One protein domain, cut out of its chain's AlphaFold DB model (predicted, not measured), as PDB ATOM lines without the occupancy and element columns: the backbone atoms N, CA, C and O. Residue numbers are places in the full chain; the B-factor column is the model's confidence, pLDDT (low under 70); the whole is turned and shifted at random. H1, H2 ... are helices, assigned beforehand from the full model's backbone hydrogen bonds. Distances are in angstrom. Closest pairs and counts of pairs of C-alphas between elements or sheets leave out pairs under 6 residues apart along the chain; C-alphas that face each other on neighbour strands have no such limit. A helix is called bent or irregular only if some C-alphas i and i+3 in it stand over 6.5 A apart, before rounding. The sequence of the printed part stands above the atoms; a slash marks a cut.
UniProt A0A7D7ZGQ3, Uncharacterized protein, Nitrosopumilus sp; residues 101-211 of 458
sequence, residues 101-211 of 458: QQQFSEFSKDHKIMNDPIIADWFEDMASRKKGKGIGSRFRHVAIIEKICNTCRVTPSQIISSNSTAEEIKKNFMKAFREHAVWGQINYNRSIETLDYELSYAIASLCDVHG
ATOM      1  N   GLN A 101      16.814 122.754 -10.858       69.19
ATOM      2  CA  GLN A 101      18.124 123.161 -10.361       69.19
ATOM      3  C   GLN A 101      18.882 121.989  -9.726       69.19
ATOM      4  O   GLN A 101      20.085 121.846  -9.932       69.19
ATOM      5  N   GLN A 102      18.186 121.109  -9.003       71.50
ATOM      6  CA  GLN A 102      18.786 119.903  -8.436       71.50
ATOM      7  C   GLN A 102      19.146 118.879  -9.519       71.50
ATOM      8  O   GLN A 102      20.254 118.356  -9.491       71.50
ATOM      9  N   GLN A 103      18.263 118.633 -10.496       72.12
ATOM     10  CA  GLN A 103      18.560 117.723 -11.616       72.12
ATOM     11  C   GLN A 103      19.762 118.207 -12.431       72.12
ATOM     12  O   GLN A 103      20.616 117.411 -12.811       72.12
ATOM     13  N   PHE A 104      19.829 119.513 -12.684       75.56
ATOM     14  CA  PHE A 104      20.954 120.145 -13.359       75.56
ATOM     15  C   PHE A 104      22.237 120.027 -12.536       75.56
ATOM     16  O   PHE A 104      23.236 119.544 -13.050       75.56
ATOM     17  N   SER A 105      22.205 120.389 -11.250       75.62
ATOM     18  CA  SER A 105      23.379 120.306 -10.372       75.62
ATOM     19  C   SER A 105      23.911 118.879 -10.238       75.62
ATOM     20  O   SER A 105      25.121 118.683 -10.201       75.62
ATOM     21  N   GLU A 106      23.033 117.877 -10.162       77.19
ATOM     22  CA  GLU A 106      23.442 116.470 -10.141       77.19
ATOM     23  C   GLU A 106      24.056 116.045 -11.475       77.19
ATOM     24  O   GLU A 106      25.137 115.469 -11.476       77.19
ATOM     25  N   PHE A 107      23.428 116.386 -12.602       79.00
ATOM     26  CA  PHE A 107      23.961 116.060 -13.924       79.00
ATOM     27  C   PHE A 107      25.325 116.724 -14.178       79.00
ATOM     28  O   PHE A 107      26.276 116.053 -14.562       79.00
ATOM     29  N   SER A 108      25.467 118.021 -13.902       79.81
ATOM     30  CA  SER A 108      26.705 118.764 -14.168       79.81
ATOM     31  C   SER A 108      27.898 118.303 -13.322       79.81
ATOM     32  O   SER A 108      29.037 118.495 -13.735       79.81
ATOM     33  N   LYS A 109      27.674 117.662 -12.164       81.94
ATOM     34  CA  LYS A 109      28.762 117.070 -11.359       81.94
ATOM     35  C   LYS A 109      29.451 115.912 -12.071       81.94
ATOM     36  O   LYS A 109      30.666 115.769 -11.957       81.94
ATOM     37  N   ASP A 110      28.675 115.121 -12.805       79.00
ATOM     38  CA  ASP A 110      29.150 113.903 -13.460       79.00
ATOM     39  C   ASP A 110      29.522 114.137 -14.937       79.00
ATOM     40  O   ASP A 110      30.177 113.296 -15.548       79.00
ATOM     41  N   HIS A 111      29.148 115.290 -15.501       85.75
ATOM     42  CA  HIS A 111      29.321 115.631 -16.914       85.75
ATOM     43  C   HIS A 111      30.161 116.905 -17.080       85.75
ATOM     44  O   HIS A 111      29.626 118.002 -17.249       85.75
ATOM     45  N   LYS A 112      31.498 116.761 -17.071       90.00
ATOM     46  CA  LYS A 112      32.455 117.886 -17.191       90.00
ATOM     47  C   LYS A 112      32.259 118.714 -18.460       90.00
ATOM     48  O   LYS A 112      32.610 119.891 -18.472       90.00
ATOM     49  N   ILE A 113      31.681 118.113 -19.502       92.62
ATOM     50  CA  ILE A 113      31.346 118.799 -20.750       92.62
ATOM     51  C   ILE A 113      30.407 120.001 -20.547       92.62
ATOM     52  O   ILE A 113      30.398 120.911 -21.365       92.62
ATOM     53  N   MET A 114      29.648 120.042 -19.446       91.88
ATOM     54  CA  MET A 114      28.774 121.170 -19.110       91.88
ATOM     55  C   MET A 114      29.533 122.462 -18.786       91.88
ATOM     56  O   MET A 114      28.919 123.523 -18.776       91.88
ATOM     57  N   ASN A 115      30.842 122.388 -18.528       92.19
ATOM     58  CA  ASN A 115      31.687 123.569 -18.341       92.19
ATOM     59  C   ASN A 115      32.068 124.238 -19.672       92.19
ATOM     60  O   ASN A 115      32.624 125.333 -19.658       92.19
ATOM     61  N   ASP A 116      31.810 123.585 -20.809       95.69
ATOM     62  CA  ASP A 116      32.041 124.165 -22.129       95.69
ATOM     63  C   ASP A 116      30.920 125.178 -22.461       95.69
ATOM     64  O   ASP A 116      29.744 124.785 -22.473       95.69
ATOM     65  N   PRO A 117      31.242 126.459 -22.751       95.50
ATOM     66  CA  PRO A 117      30.246 127.488 -23.084       95.50
ATOM     67  C   PRO A 117      29.345 127.082 -24.261       95.50
ATOM     68  O   PRO A 117      28.128 127.248 -24.189       95.50
ATOM     69  N   ILE A 118      29.958 126.429 -25.258       96.44
ATOM     70  CA  ILE A 118      29.377 125.453 -26.186       96.44
ATOM     71  C   ILE A 118      27.990 124.891 -25.866       96.44
ATOM     72  O   ILE A 118      26.960 125.038 -26.533       96.44
ATOM     73  N   ILE A 119      28.067 124.115 -24.793       96.88
ATOM     74  CA  ILE A 119      27.138 123.095 -24.365       96.88
ATOM     75  C   ILE A 119      26.202 123.693 -23.333       96.88
ATOM     76  O   ILE A 119      25.024 123.346 -23.342       96.88
ATOM     77  N   ALA A 120      26.698 124.606 -22.495       92.62
ATOM     78  CA  ALA A 120      25.877 125.389 -21.583       92.62
ATOM     79  C   ALA A 120      24.809 126.186 -22.352       92.62
ATOM     80  O   ALA A 120      23.621 125.997 -22.090       92.62
ATOM     81  N   ASP A 121      25.212 126.959 -23.365       93.75
ATOM     82  CA  ASP A 121      24.293 127.751 -24.194       93.75
ATOM     83  C   ASP A 121      23.271 126.863 -24.927       93.75
ATOM     84  O   ASP A 121      22.055 127.038 -24.814       93.75
ATOM     85  N   TRP A 122      23.741 125.791 -25.575       95.38
ATOM     86  CA  TRP A 122      22.855 124.821 -26.226       95.38
ATOM     87  C   TRP A 122      21.867 124.157 -25.254       95.38
ATOM     88  O   TRP A 122      20.708 123.887 -25.595       95.38
ATOM     89  N   PHE A 123      22.305 123.860 -24.033       91.88
ATOM     90  CA  PHE A 123      21.462 123.248 -23.017       91.88
ATOM     91  C   PHE A 123      20.383 124.211 -22.506       91.88
ATOM     92  O   PHE A 123      19.239 123.781 -22.301       91.88
ATOM     93  N   GLU A 124      20.720 125.489 -22.336       88.94
ATOM     94  CA  GLU A 124      19.783 126.558 -21.985       88.94
ATOM     95  C   GLU A 124      18.751 126.791 -23.093       88.94
ATOM     96  O   GLU A 124      17.546 126.795 -22.814       88.94
ATOM     97  N   ASP A 125      19.178 126.841 -24.357       91.06
ATOM     98  CA  ASP A 125      18.267 126.892 -25.504       91.06
ATOM     99  C   ASP A 125      17.308 125.684 -25.505       91.06
ATOM    100  O   ASP A 125      16.080 125.824 -25.552       91.06
ATOM    101  N   MET A 126      17.822 124.464 -25.325       90.69
ATOM    102  CA  MET A 126      16.964 123.282 -25.206       90.69
ATOM    103  C   MET A 126      15.999 123.354 -24.017       90.69
ATOM    104  O   MET A 126      14.954 122.692 -24.055       90.69
ATOM    105  N   ALA A 127      16.316 124.100 -22.957       85.25
ATOM    106  CA  ALA A 127      15.437 124.303 -21.813       85.25
ATOM    107  C   ALA A 127      14.334 125.341 -22.075       85.25
ATOM    108  O   ALA A 127      13.235 125.175 -21.542       85.25
ATOM    109  N   SER A 128      14.576 126.333 -22.932       82.81
ATOM    110  CA  SER A 128      13.615 127.394 -23.264       82.81
ATOM    111  C   SER A 128      12.673 127.036 -24.430       82.81
ATOM    112  O   SER A 128      11.574 127.592 -24.554       82.81
ATOM    113  N   ARG A 129      13.027 126.037 -25.255       81.69
ATOM    114  CA  ARG A 129      12.181 125.528 -26.356       81.69
ATOM    115  C   ARG A 129      10.778 125.067 -25.904       81.69
ATOM    116  O   ARG A 129      10.514 124.758 -24.742       81.69
ATOM    117  N   LYS A 130       9.855 124.945 -26.874       67.56
ATOM    118  CA  LYS A 130       8.457 124.475 -26.698       67.56
ATOM    119  C   LYS A 130       7.638 125.309 -25.701       67.56
ATOM    120  O   LYS A 130       6.998 124.751 -24.807       67.56
ATOM    121  N   LYS A 131       7.627 126.635 -25.879       69.75
ATOM    122  CA  LYS A 131       6.941 127.582 -24.980       69.75
ATOM    123  C   LYS A 131       7.463 127.474 -23.532       69.75
ATOM    124  O   LYS A 131       6.666 127.370 -22.603       69.75
ATOM    125  N   GLY A 132       8.786 127.387 -23.351       67.25
ATOM    126  CA  GLY A 132       9.434 127.343 -22.032       67.25
ATOM    127  C   GLY A 132       9.358 126.007 -21.285       67.25
ATOM    128  O   GLY A 132       9.752 125.932 -20.126       67.25
ATOM    129  N   LYS A 133       8.839 124.935 -21.904       65.94
ATOM    130  CA  LYS A 133       8.748 123.604 -21.264       65.94
ATOM    131  C   LYS A 133      10.027 122.774 -21.400       65.94
ATOM    132  O   LYS A 133      10.184 121.774 -20.699       65.94
ATOM    133  N   GLY A 134      10.906 123.162 -22.316       76.44
ATOM    134  CA  GLY A 134      12.148 122.477 -22.614       76.44
ATOM    135  C   GLY A 134      11.977 121.125 -23.309       76.44
ATOM    136  O   GLY A 134      10.894 120.536 -23.417       76.44
ATOM    137  N   ILE A 135      13.090 120.609 -23.820       81.31
ATOM    138  CA  ILE A 135      13.187 119.278 -24.413       81.31
ATOM    139  C   ILE A 135      13.516 118.272 -23.306       81.31
ATOM    140  O   ILE A 135      14.606 118.283 -22.744       81.31
ATOM    141  N   GLY A 136      12.594 117.347 -23.020       77.12
ATOM    142  CA  GLY A 136      12.788 116.330 -21.975       77.12
ATOM    143  C   GLY A 136      13.984 115.391 -22.200       77.12
ATOM    144  O   GLY A 136      14.470 114.787 -21.250       77.12
ATOM    145  N   SER A 137      14.488 115.278 -23.435       84.00
ATOM    146  CA  SER A 137      15.688 114.504 -23.779       84.00
ATOM    147  C   SER A 137      16.993 115.312 -23.762       84.00
ATOM    148  O   SER A 137      18.028 114.745 -24.097       84.00
ATOM    149  N   ARG A 138      16.999 116.587 -23.337       87.69
ATOM    150  CA  ARG A 138      18.199 117.454 -23.351       87.69
ATOM    151  C   ARG A 138      19.424 116.842 -22.662       87.69
ATOM    152  O   ARG A 138      20.494 116.802 -23.251       87.69
ATOM    153  N   PHE A 139      19.246 116.256 -21.474       89.12
ATOM    154  CA  PHE A 139      20.319 115.578 -20.733       89.12
ATOM    155  C   PHE A 139      20.897 114.398 -21.520       89.12
ATOM    156  O   PHE A 139      22.103 114.176 -21.542       89.12
ATOM    157  N   ARG A 140      20.031 113.656 -22.223       88.19
ATOM    158  CA  ARG A 140      20.465 112.569 -23.101       88.19
ATOM    159  C   ARG A 140      21.275 113.106 -24.276       88.19
ATOM    160  O   ARG A 140      22.267 112.483 -24.622       88.19
ATOM    161  N   HIS A 141      20.859 114.216 -24.884       91.56
ATOM    162  CA  HIS A 141      21.590 114.801 -26.008       91.56
ATOM    163  C   HIS A 141      22.977 115.289 -25.578       91.56
ATOM    164  O   HIS A 141      23.943 114.990 -26.269       91.56
ATOM    165  N   VAL A 142      23.105 115.928 -24.410       93.62
ATOM    166  CA  VAL A 142      24.425 116.291 -23.864       93.62
ATOM    167  C   VAL A 142      25.291 115.058 -23.631       93.62
ATOM    168  O   VAL A 142      26.422 115.013 -24.102       93.62
ATOM    169  N   ALA A 143      24.751 114.022 -22.986       90.75
ATOM    170  CA  ALA A 143      25.493 112.780 -22.763       90.75
ATOM    171  C   ALA A 143      25.911 112.089 -24.080       90.75
ATOM    172  O   ALA A 143      26.887 111.344 -24.107       90.75
ATOM    173  N   ILE A 144      25.176 112.307 -25.176       92.00
ATOM    174  CA  ILE A 144      25.559 111.848 -26.516       92.00
ATOM    175  C   ILE A 144      26.731 112.675 -27.054       92.00
ATOM    176  O   ILE A 144      27.711 112.081 -27.496       92.00
ATOM    177  N   ILE A 145      26.666 114.010 -26.989       95.94
ATOM    178  CA  ILE A 145      27.768 114.879 -27.434       95.94
ATOM    179  C   ILE A 145      29.045 114.587 -26.647       95.94
ATOM    180  O   ILE A 145      30.101 114.435 -27.247       95.94
ATOM    181  N   GLU A 146      28.954 114.391 -25.334       94.50
ATOM    182  CA  GLU A 146      30.107 114.015 -24.513       94.50
ATOM    183  C   GLU A 146      30.759 112.715 -24.977       94.50
ATOM    184  O   GLU A 146      31.980 112.627 -25.101       94.50
ATOM    185  N   LYS A 147      29.946 111.703 -25.294       92.19
ATOM    186  CA  LYS A 147      30.448 110.435 -25.828       92.19
ATOM    187  C   LYS A 147      31.117 110.617 -27.179       92.19
ATOM    188  O   LYS A 147      32.156 109.997 -27.404       92.19
ATOM    189  N   ILE A 148      30.557 111.454 -28.051       94.56
ATOM    190  CA  ILE A 148      31.180 111.799 -29.331       94.56
ATOM    191  C   ILE A 148      32.541 112.452 -29.084       94.56
ATOM    192  O   ILE A 148      33.544 111.952 -29.586       94.56
ATOM    193  N   CYS A 149      32.588 113.503 -28.262       95.81
ATOM    194  CA  CYS A 149      33.810 114.229 -27.923       95.81
ATOM    195  C   CYS A 149      34.899 113.300 -27.377       95.81
ATOM    196  O   CYS A 149      36.014 113.288 -27.891       95.81
ATOM    197  N   ASN A 150      34.560 112.455 -26.403       93.62
ATOM    198  CA  ASN A 150      35.520 111.548 -25.776       93.62
ATOM    199  C   ASN A 150      36.005 110.446 -26.730       93.62
ATOM    200  O   ASN A 150      37.177 110.079 -26.707       93.62
ATOM    201  N   THR A 151      35.120 109.923 -27.581       92.94
ATOM    202  CA  THR A 151      35.448 108.821 -28.501       92.94
ATOM    203  C   THR A 151      36.257 109.301 -29.693       92.94
ATOM    204  O   THR A 151      37.261 108.692 -30.050       92.94
ATOM    205  N   CYS A 152      35.838 110.407 -30.303       95.31
ATOM    206  CA  CYS A 152      36.493 110.974 -31.474       95.31
ATOM    207  C   CYS A 152      37.647 111.916 -31.108       95.31
ATOM    208  O   CYS A 152      38.329 112.392 -32.008       95.31
ATOM    209  N   ARG A 153      37.873 112.172 -29.809       96.19
ATOM    210  CA  ARG A 153      38.871 113.120 -29.280       96.19
ATOM    211  C   ARG A 153      38.718 114.518 -29.884       96.19
ATOM    212  O   ARG A 153      39.692 115.140 -30.298       96.19
ATOM    213  N   VAL A 154      37.476 114.992 -29.931       97.12
ATOM    214  CA  VAL A 154      37.103 116.313 -30.457       97.12
ATOM    215  C   VAL A 154      36.441 117.163 -29.381       97.12
ATOM    216  O   VAL A 154      35.847 116.652 -28.434       97.12
ATOM    217  N   THR A 155      36.505 118.475 -29.552       97.44
ATOM    218  CA  THR A 155      35.836 119.473 -28.712       97.44
ATOM    219  C   THR A 155      34.462 119.850 -29.285       97.44
ATOM    220  O   THR A 155      34.233 119.688 -30.489       97.44
ATOM    221  N   PRO A 156      33.534 120.378 -28.467       97.69
ATOM    222  CA  PRO A 156      32.266 120.923 -28.954       97.69
ATOM    223  C   PRO A 156      32.424 121.973 -30.063       97.69
ATOM    224  O   PRO A 156      31.670 121.942 -31.034       97.69
ATOM    225  N   SER A 157      33.438 122.843 -29.977       97.38
ATOM    226  CA  SER A 157      33.733 123.850 -31.009       97.38
ATOM    227  C   SER A 157      34.108 123.232 -32.359       97.38
ATOM    228  O   SER A 157      33.692 123.733 -33.401       97.38
ATOM    229  N   GLN A 158      34.819 122.100 -32.370       97.38
ATOM    230  CA  GLN A 158      35.118 121.372 -33.607       97.38
ATOM    231  C   GLN A 158      33.860 120.769 -34.244       97.38
ATOM    232  O   GLN A 158      33.754 120.764 -35.471       97.38
ATOM    233  N   ILE A 159      32.888 120.308 -33.446       96.62
ATOM    234  CA  ILE A 159      31.601 119.806 -33.961       96.62
ATOM    235  C   ILE A 159      30.838 120.920 -34.685       96.62
ATOM    236  O   ILE A 159      30.271 120.679 -35.748       96.62
ATOM    237  N   ILE A 160      30.855 122.142 -34.149       96.62
ATOM    238  CA  ILE A 160      30.168 123.301 -34.735       96.62
ATOM    239  C   ILE A 160      31.062 124.135 -35.667       96.62
ATOM    240  O   ILE A 160      30.833 125.328 -35.824       96.62
ATOM    241  N   SER A 161      32.091 123.548 -36.277       95.19
ATOM    242  CA  SER A 161      32.973 124.281 -37.199       95.19
ATOM    243  C   SER A 161      32.413 124.347 -38.624       95.19
ATOM    244  O   SER A 161      32.489 125.380 -39.284       95.19
ATOM    245  N   SER A 162      31.831 123.248 -39.112       94.56
ATOM    246  CA  SER A 162      31.177 123.174 -40.420       94.56
ATOM    247  C   SER A 162      30.258 121.952 -40.515       94.56
ATOM    248  O   SER A 162      30.426 120.975 -39.780       94.56
ATOM    249  N   ASN A 163      29.329 121.959 -41.481       93.19
ATOM    250  CA  ASN A 163      28.516 120.777 -41.798       93.19
ATOM    251  C   ASN A 163      29.398 119.563 -42.154       93.19
ATOM    252  O   ASN A 163      29.144 118.458 -41.681       93.19
ATOM    253  N   SER A 164      30.462 119.761 -42.942       92.81
ATOM    254  CA  SER A 164      31.360 118.672 -43.365       92.81
ATOM    255  C   SER A 164      32.078 118.034 -42.173       92.81
ATOM    256  O   SER A 164      32.114 116.813 -42.045       92.81
ATOM    257  N   THR A 165      32.599 118.859 -41.266       95.31
ATOM    258  CA  THR A 165      33.298 118.387 -40.065       95.31
ATOM    259  C   THR A 165      32.353 117.636 -39.130       95.31
ATOM    260  O   THR A 165      32.696 116.567 -38.628       95.31
ATOM    261  N   ALA A 166      31.130 118.137 -38.937       95.12
ATOM    262  CA  ALA A 166      30.114 117.458 -38.138       95.12
ATOM    263  C   ALA A 166      29.729 116.080 -38.720       95.12
ATOM    264  O   ALA A 166      29.581 115.109 -37.971       95.12
ATOM    265  N   GLU A 167      29.593 115.970 -40.049       93.69
ATOM    266  CA  GLU A 167      29.355 114.694 -40.743       93.69
ATOM    267  C   GLU A 167      30.505 113.705 -40.542       93.69
ATOM    268  O   GLU A 167      30.270 112.531 -40.237       93.69
ATOM    269  N   GLU A 168      31.746 114.168 -40.688       95.25
ATOM    270  CA  GLU A 168      32.935 113.338 -40.515       95.25
ATOM    271  C   GLU A 168      33.058 112.815 -39.079       95.25
ATOM    272  O   GLU A 168      33.258 111.617 -38.868       95.25
ATOM    273  N   ILE A 169      32.839 113.678 -38.082       96.19
ATOM    274  CA  ILE A 169      32.837 113.292 -36.667       96.19
ATOM    275  C   ILE A 169      31.768 112.226 -36.399       96.19
ATOM    276  O   ILE A 169      32.064 111.205 -35.774       96.19
ATOM    277  N   LYS A 170      30.543 112.405 -36.914       94.94
ATOM    278  CA  LYS A 170      29.481 111.390 -36.799       94.94
ATOM    279  C   LYS A 170      29.913 110.062 -37.424       94.94
ATOM    280  O   LYS A 170      29.737 109.012 -36.805       94.94
ATOM    281  N   LYS A 171      30.486 110.089 -38.632       93.69
ATOM    282  CA  LYS A 171      30.952 108.884 -39.338       93.69
ATOM    283  C   LYS A 171      32.034 108.152 -38.541       93.69
ATOM    284  O   LYS A 171      31.952 106.934 -38.389       93.69
ATOM    285  N   ASN A 172      32.995 108.888 -37.989       95.00
ATOM    286  CA  ASN A 172      34.067 108.338 -37.163       95.00
ATOM    287  C   ASN A 172      33.524 107.731 -35.866       95.00
ATOM    288  O   ASN A 172      33.922 106.629 -35.491       95.00
ATOM    289  N   PHE A 173      32.548 108.384 -35.228       94.62
ATOM    290  CA  PHE A 173      31.869 107.829 -34.061       94.62
ATOM    291  C   PHE A 173      31.136 106.522 -34.389       94.62
ATOM    292  O   PHE A 173      31.271 105.533 -33.672       94.62
ATOM    293  N   MET A 174      30.384 106.488 -35.493       91.62
ATOM    294  CA  MET A 174      29.652 105.290 -35.917       91.62
ATOM    295  C   MET A 174      30.587 104.138 -36.294       91.62
ATOM    296  O   MET A 174      30.269 102.983 -36.010       91.62
ATOM    297  N   LYS A 175      31.751 104.438 -36.882       92.00
ATOM    298  CA  LYS A 175      32.811 103.452 -37.121       92.00
ATOM    299  C   LYS A 175      33.322 102.870 -35.800       92.00
ATOM    300  O   LYS A 175      33.251 101.658 -35.618       92.00
ATOM    301  N   ALA A 176      33.707 103.724 -34.849       89.31
ATOM    302  CA  ALA A 176      34.151 103.287 -33.525       89.31
ATOM    303  C   ALA A 176      33.077 102.462 -32.793       89.31
ATOM    304  O   ALA A 176      33.396 101.482 -32.123       89.31
ATOM    305  N   PHE A 177      31.793 102.814 -32.944       87.44
ATOM    306  CA  PHE A 177      30.679 102.054 -32.368       87.44
ATOM    307  C   PHE A 177      30.586 100.632 -32.913       87.44
ATOM    308  O   PHE A 177      30.443  99.697 -32.127       87.44
ATOM    309  N   ARG A 178      30.720 100.461 -34.232       85.00
ATOM    310  CA  ARG A 178      30.727  99.138 -34.876       85.00
ATOM    311  C   ARG A 178      31.941  98.302 -34.477       85.00
ATOM    312  O   ARG A 178      31.826  97.093 -34.351       85.00
ATOM    313  N   GLU A 179      33.074  98.950 -34.238       86.06
ATOM    314  CA  GLU A 179      34.322  98.313 -33.795       86.06
ATOM    315  C   GLU A 179      34.366  98.073 -32.273       86.06
ATOM    316  O   GLU A 179      35.382  97.638 -31.743       86.06
ATOM    317  N   HIS A 180      33.278  98.368 -31.547       79.62
ATOM    318  CA  HIS A 180      33.213  98.334 -30.080       79.62
ATOM    319  C   HIS A 180      34.279  99.192 -29.369       79.62
ATOM    320  O   HIS A 180      34.505  99.031 -28.172       79.62
ATOM    321  N   ALA A 181      34.865 100.166 -30.063       79.00
ATOM    322  CA  ALA A 181      35.942 101.032 -29.586       79.00
ATOM    323  C   ALA A 181      35.438 102.358 -28.976       79.00
ATOM    324  O   ALA A 181      36.163 103.350 -28.919       79.00
ATOM    325  N   VAL A 182      34.175 102.407 -28.545       79.12
ATOM    326  CA  VAL A 182      33.562 103.633 -28.015       79.12
ATOM    327  C   VAL A 182      33.908 103.836 -26.551       79.12
ATOM    328  O   VAL A 182      33.872 102.903 -25.750       79.12
ATOM    329  N   TRP A 183      34.206 105.083 -26.186       63.09
ATOM    330  CA  TRP A 183      34.573 105.423 -24.821       63.09
ATOM    331  C   TRP A 183      33.339 105.484 -23.901       63.09
ATOM    332  O   TRP A 183      32.380 106.222 -24.148       63.09
ATOM    333  N   GLY A 184      33.380 104.715 -22.807       63.66
ATOM    334  CA  GLY A 184      32.337 104.638 -21.780       63.66
ATOM    335  C   GLY A 184      31.293 103.534 -22.004       63.66
ATOM    336  O   GLY A 184      31.234 102.883 -23.043       63.66
ATOM    337  N   GLN A 185      30.425 103.311 -21.009       57.22
ATOM    338  CA  GLN A 185      29.335 102.335 -21.126       57.22
ATOM    339  C   GLN A 185      28.265 102.860 -22.096       57.22
ATOM    340  O   GLN A 185      27.380 103.651 -21.736       57.22
ATOM    341  N   ILE A 186      28.324 102.436 -23.358       59.88
ATOM    342  CA  ILE A 186      27.149 102.493 -24.226       59.88
ATOM    343  C   ILE A 186      26.314 101.250 -23.975       59.88
ATOM    344  O   ILE A 186      26.814 100.133 -23.870       59.88
ATOM    345  N   ASN A 187      25.005 101.454 -23.863       59.53
ATOM    346  CA  ASN A 187      24.075 100.346 -23.908       59.53
ATOM    347  C   ASN A 187      24.051  99.823 -25.355       59.53
ATOM    348  O   ASN A 187      23.234 100.284 -26.152       59.53
ATOM    349  N   TYR A 188      24.961  98.898 -25.683       57.78
ATOM    350  CA  TYR A 188      25.083  98.238 -26.997       57.78
ATOM    351  C   TYR A 188      23.798  97.525 -27.441       57.78
ATOM    352  O   TYR A 188      23.668  97.117 -28.583       57.78
ATOM    353  N   ASN A 189      22.816  97.425 -26.548       58.75
ATOM    354  CA  ASN A 189      21.483  96.927 -26.834       58.75
ATOM    355  C   ASN A 189      20.667  97.870 -27.754       58.75
ATOM    356  O   ASN A 189      19.628  97.473 -28.275       58.75
ATOM    357  N   ARG A 190      21.063  99.134 -27.963       67.88
ATOM    358  CA  ARG A 190      20.351 100.015 -28.914       67.88
ATOM    359  C   ARG A 190      20.599  99.571 -30.358       67.88
ATOM    360  O   ARG A 190      21.725  99.232 -30.700       67.88
ATOM    361  N   SER A 191      19.564  99.633 -31.201       75.75
ATOM    362  CA  SER A 191      19.743  99.427 -32.643       75.75
ATOM    363  C   SER A 191      20.627 100.537 -33.223       75.75
ATOM    364  O   SER A 191      20.592 101.677 -32.739       75.75
ATOM    365  N   ILE A 192      21.418 100.202 -34.242       81.75
ATOM    366  CA  ILE A 192      22.344 101.137 -34.898       81.75
ATOM    367  C   ILE A 192      21.572 102.331 -35.469       81.75
ATOM    368  O   ILE A 192      22.023 103.461 -35.345       81.75
ATOM    369  N   GLU A 193      20.378 102.100 -36.007       81.19
ATOM    370  CA  GLU A 193      19.494 103.113 -36.592       81.19
ATOM    371  C   GLU A 193      18.971 104.075 -35.523       81.19
ATOM    372  O   GLU A 193      18.938 105.287 -35.724       81.19
ATOM    373  N   THR A 194      18.600 103.548 -34.350       82.00
ATOM    374  CA  THR A 194      18.157 104.379 -33.222       82.00
ATOM    375  C   THR A 194      19.299 105.262 -32.727       82.00
ATOM    376  O   THR A 194      19.089 106.435 -32.420       82.00
ATOM    377  N   LEU A 195      20.507 104.698 -32.638       85.69
ATOM    378  CA  LEU A 195      21.692 105.451 -32.249       85.69
ATOM    379  C   LEU A 195      22.032 106.518 -33.297       85.69
ATOM    380  O   LEU A 195      22.235 107.669 -32.924       85.69
ATOM    381  N   ASP A 196      22.036 106.167 -34.585       87.75
ATOM    382  CA  ASP A 196      22.313 107.098 -35.684       87.75
ATOM    383  C   ASP A 196      21.329 108.274 -35.694       87.75
ATOM    384  O   ASP A 196      21.735 109.431 -35.820       87.75
ATOM    385  N   TYR A 197      20.046 107.993 -35.463       87.62
ATOM    386  CA  TYR A 197      19.009 109.008 -35.313       87.62
ATOM    387  C   TYR A 197      19.292 109.952 -34.136       87.62
ATOM    388  O   TYR A 197      19.263 111.174 -34.293       87.62
ATOM    389  N   GLU A 198      19.567 109.408 -32.946       87.81
ATOM    390  CA  GLU A 198      19.822 110.221 -31.752       87.81
ATOM    391  C   GLU A 198      21.111 111.052 -31.890       87.81
ATOM    392  O   GLU A 198      21.130 112.208 -31.463       87.81
ATOM    393  N   LEU A 199      22.154 110.503 -32.526       90.88
ATOM    394  CA  LEU A 199      23.388 111.219 -32.870       90.88
ATOM    395  C   LEU A 199      23.105 112.374 -33.829       90.88
ATOM    396  O   LEU A 199      23.479 113.510 -33.545       90.88
ATOM    397  N   SER A 200      22.398 112.093 -34.926       91.50
ATOM    398  CA  SER A 200      22.021 113.099 -35.925       91.50
ATOM    399  C   SER A 200      21.219 114.223 -35.292       91.50
ATOM    400  O   SER A 200      21.479 115.396 -35.545       91.50
ATOM    401  N   TYR A 201      20.268 113.885 -34.418       90.31
ATOM    402  CA  TYR A 201      19.469 114.878 -33.715       90.31
ATOM    403  C   TYR A 201      20.321 115.736 -32.774       90.31
ATOM    404  O   TYR A 201      20.175 116.958 -32.773       90.31
ATOM    405  N   ALA A 202      21.195 115.117 -31.972       93.38
ATOM    406  CA  ALA A 202      22.039 115.826 -31.015       93.38
ATOM    407  C   ALA A 202      23.019 116.774 -31.722       93.38
ATOM    408  O   ALA A 202      23.019 117.965 -31.420       93.38
ATOM    409  N   ILE A 203      23.777 116.269 -32.703       94.69
ATOM    410  CA  ILE A 203      24.742 117.056 -33.485       94.69
ATOM    411  C   ILE A 203      24.022 118.179 -34.224       94.69
ATOM    412  O   ILE A 203      24.357 119.346 -34.050       94.69
ATOM    413  N   ALA A 204      22.985 117.852 -34.999       92.25
ATOM    414  CA  ALA A 204      22.307 118.859 -35.798       92.25
ATOM    415  C   ALA A 204      21.630 119.919 -34.922       92.25
ATOM    416  O   ALA A 204      21.594 121.081 -35.303       92.25
ATOM    417  N   SER A 205      21.083 119.547 -33.759       92.38
ATOM    418  CA  SER A 205      20.495 120.541 -32.859       92.38
ATOM    419  C   SER A 205      21.541 121.425 -32.188       92.38
ATOM    420  O   SER A 205      21.180 122.551 -31.857       92.38
ATOM    421  N   LEU A 206      22.754 120.925 -31.937       95.56
ATOM    422  CA  LEU A 206      23.863 121.720 -31.414       95.56
ATOM    423  C   LEU A 206      24.327 122.722 -32.480       95.56
ATOM    424  O   LEU A 206      24.364 123.919 -32.221       95.56
ATOM    425  N   CYS A 207      24.571 122.246 -33.703       94.56
ATOM    426  CA  CYS A 207      24.906 123.076 -34.861       94.56
ATOM    427  C   CYS A 207      23.862 124.175 -35.125       94.56
ATOM    428  O   CYS A 207      24.240 125.330 -35.308       94.56
ATOM    429  N   ASP A 208      22.564 123.840 -35.090       91.50
ATOM    430  CA  ASP A 208      21.478 124.790 -35.371       91.50
ATOM    431  C   ASP A 208      21.491 126.002 -34.419       91.50
ATOM    432  O   ASP A 208      21.205 127.115 -34.861       91.50
ATOM    433  N   VAL A 209      21.789 125.793 -33.128       93.62
ATOM    434  CA  VAL A 209      21.856 126.882 -32.127       93.62
ATOM    435  C   VAL A 209      23.018 127.819 -32.421       93.62
ATOM    436  O   VAL A 209      22.869 129.032 -32.330       93.62
ATOM    437  N   HIS A 210      24.131 127.258 -32.885       95.56
ATOM    438  CA  HIS A 210      25.361 127.988 -33.186       95.56
ATOM    439  C   HIS A 210      25.470 128.409 -34.660       95.56
ATOM    440  O   HIS A 210      26.560 128.583 -35.194       95.56
ATOM    441  N   GLY A 211      24.333 128.570 -35.347       92.69
ATOM    442  CA  GLY A 211      24.263 129.158 -36.690       92.69
ATOM    443  C   GLY A 211      24.579 128.219 -37.860       92.69
ATOM    444  O   GLY A 211      24.444 128.628 -39.015       92.69
TER     445      GLY A 211
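What this domain is: This is residues 101 to 211 of the 458 residues of an uncharacterized protein of Nitrosopumilus sp (UniProt A0A7D7ZGQ3). The longest helix, H7, makes a hairpin with H6, and H4 crosses both near the middle of the body. H3 and H4 form a second hairpin, H3 crosses the last part of H7, and H1 lies farthest out, on the side of H4 away from H6 and H7. The printed part has 111 residues, 83 of them in seven named helices, H1 to H7 in chain order, with no named strand; the class is all helix, and the helix packing is part aligned, part crossed. The whole is compact, with a radius of gyration of the C-alphas of 13.6 A, spanning 39 by 29 by 24 A.

Where its parts are: H7, residues 192 to 209, runs 25.9 A and ends at C-alpha (21.856, 126.882, -32.127). H6 is residues 163 to 178, 22.8 A; H4 is 138 to 152, 21.0 A; H3 is 117 to 132, 20.8 A, irregular, with C-alphas 127 and 130 8.5 A apart. H1, residues 101 to 110, begins at C-alpha (18.124, 123.161, -10.361). H2 is 112 to 115 and H5 156 to 159.

How they stand to each other: H7, with residues 196 to 203 alone, touches H6, opposite ways at a shallow 27 degrees; closest C-alphas Ile 203 and Ala 166, 7.1 A. H4 touches H7 about perpendicular, 80 degrees; closest C-alphas His 141 and Ala 202, 5.1 A. H5 touches H6 only at the corner; closest C-alphas Ile 159 and Ala 166, 5.0 A. H2 and H4 are close but not clearly touching; closest C-alphas Ile 113 and Glu 146, 6.2 A. Every O i to N i+4 pair is within hydrogen-bond range in H4 and H6; H1 has 5 of 6, H3 10 of 12, H7 13 of 14.

The domain as a whole: The printed part has no cut; the H6 to H7 link is long. pLDDT is under 70 at residues 101, 130 to 133 and 183 to 190.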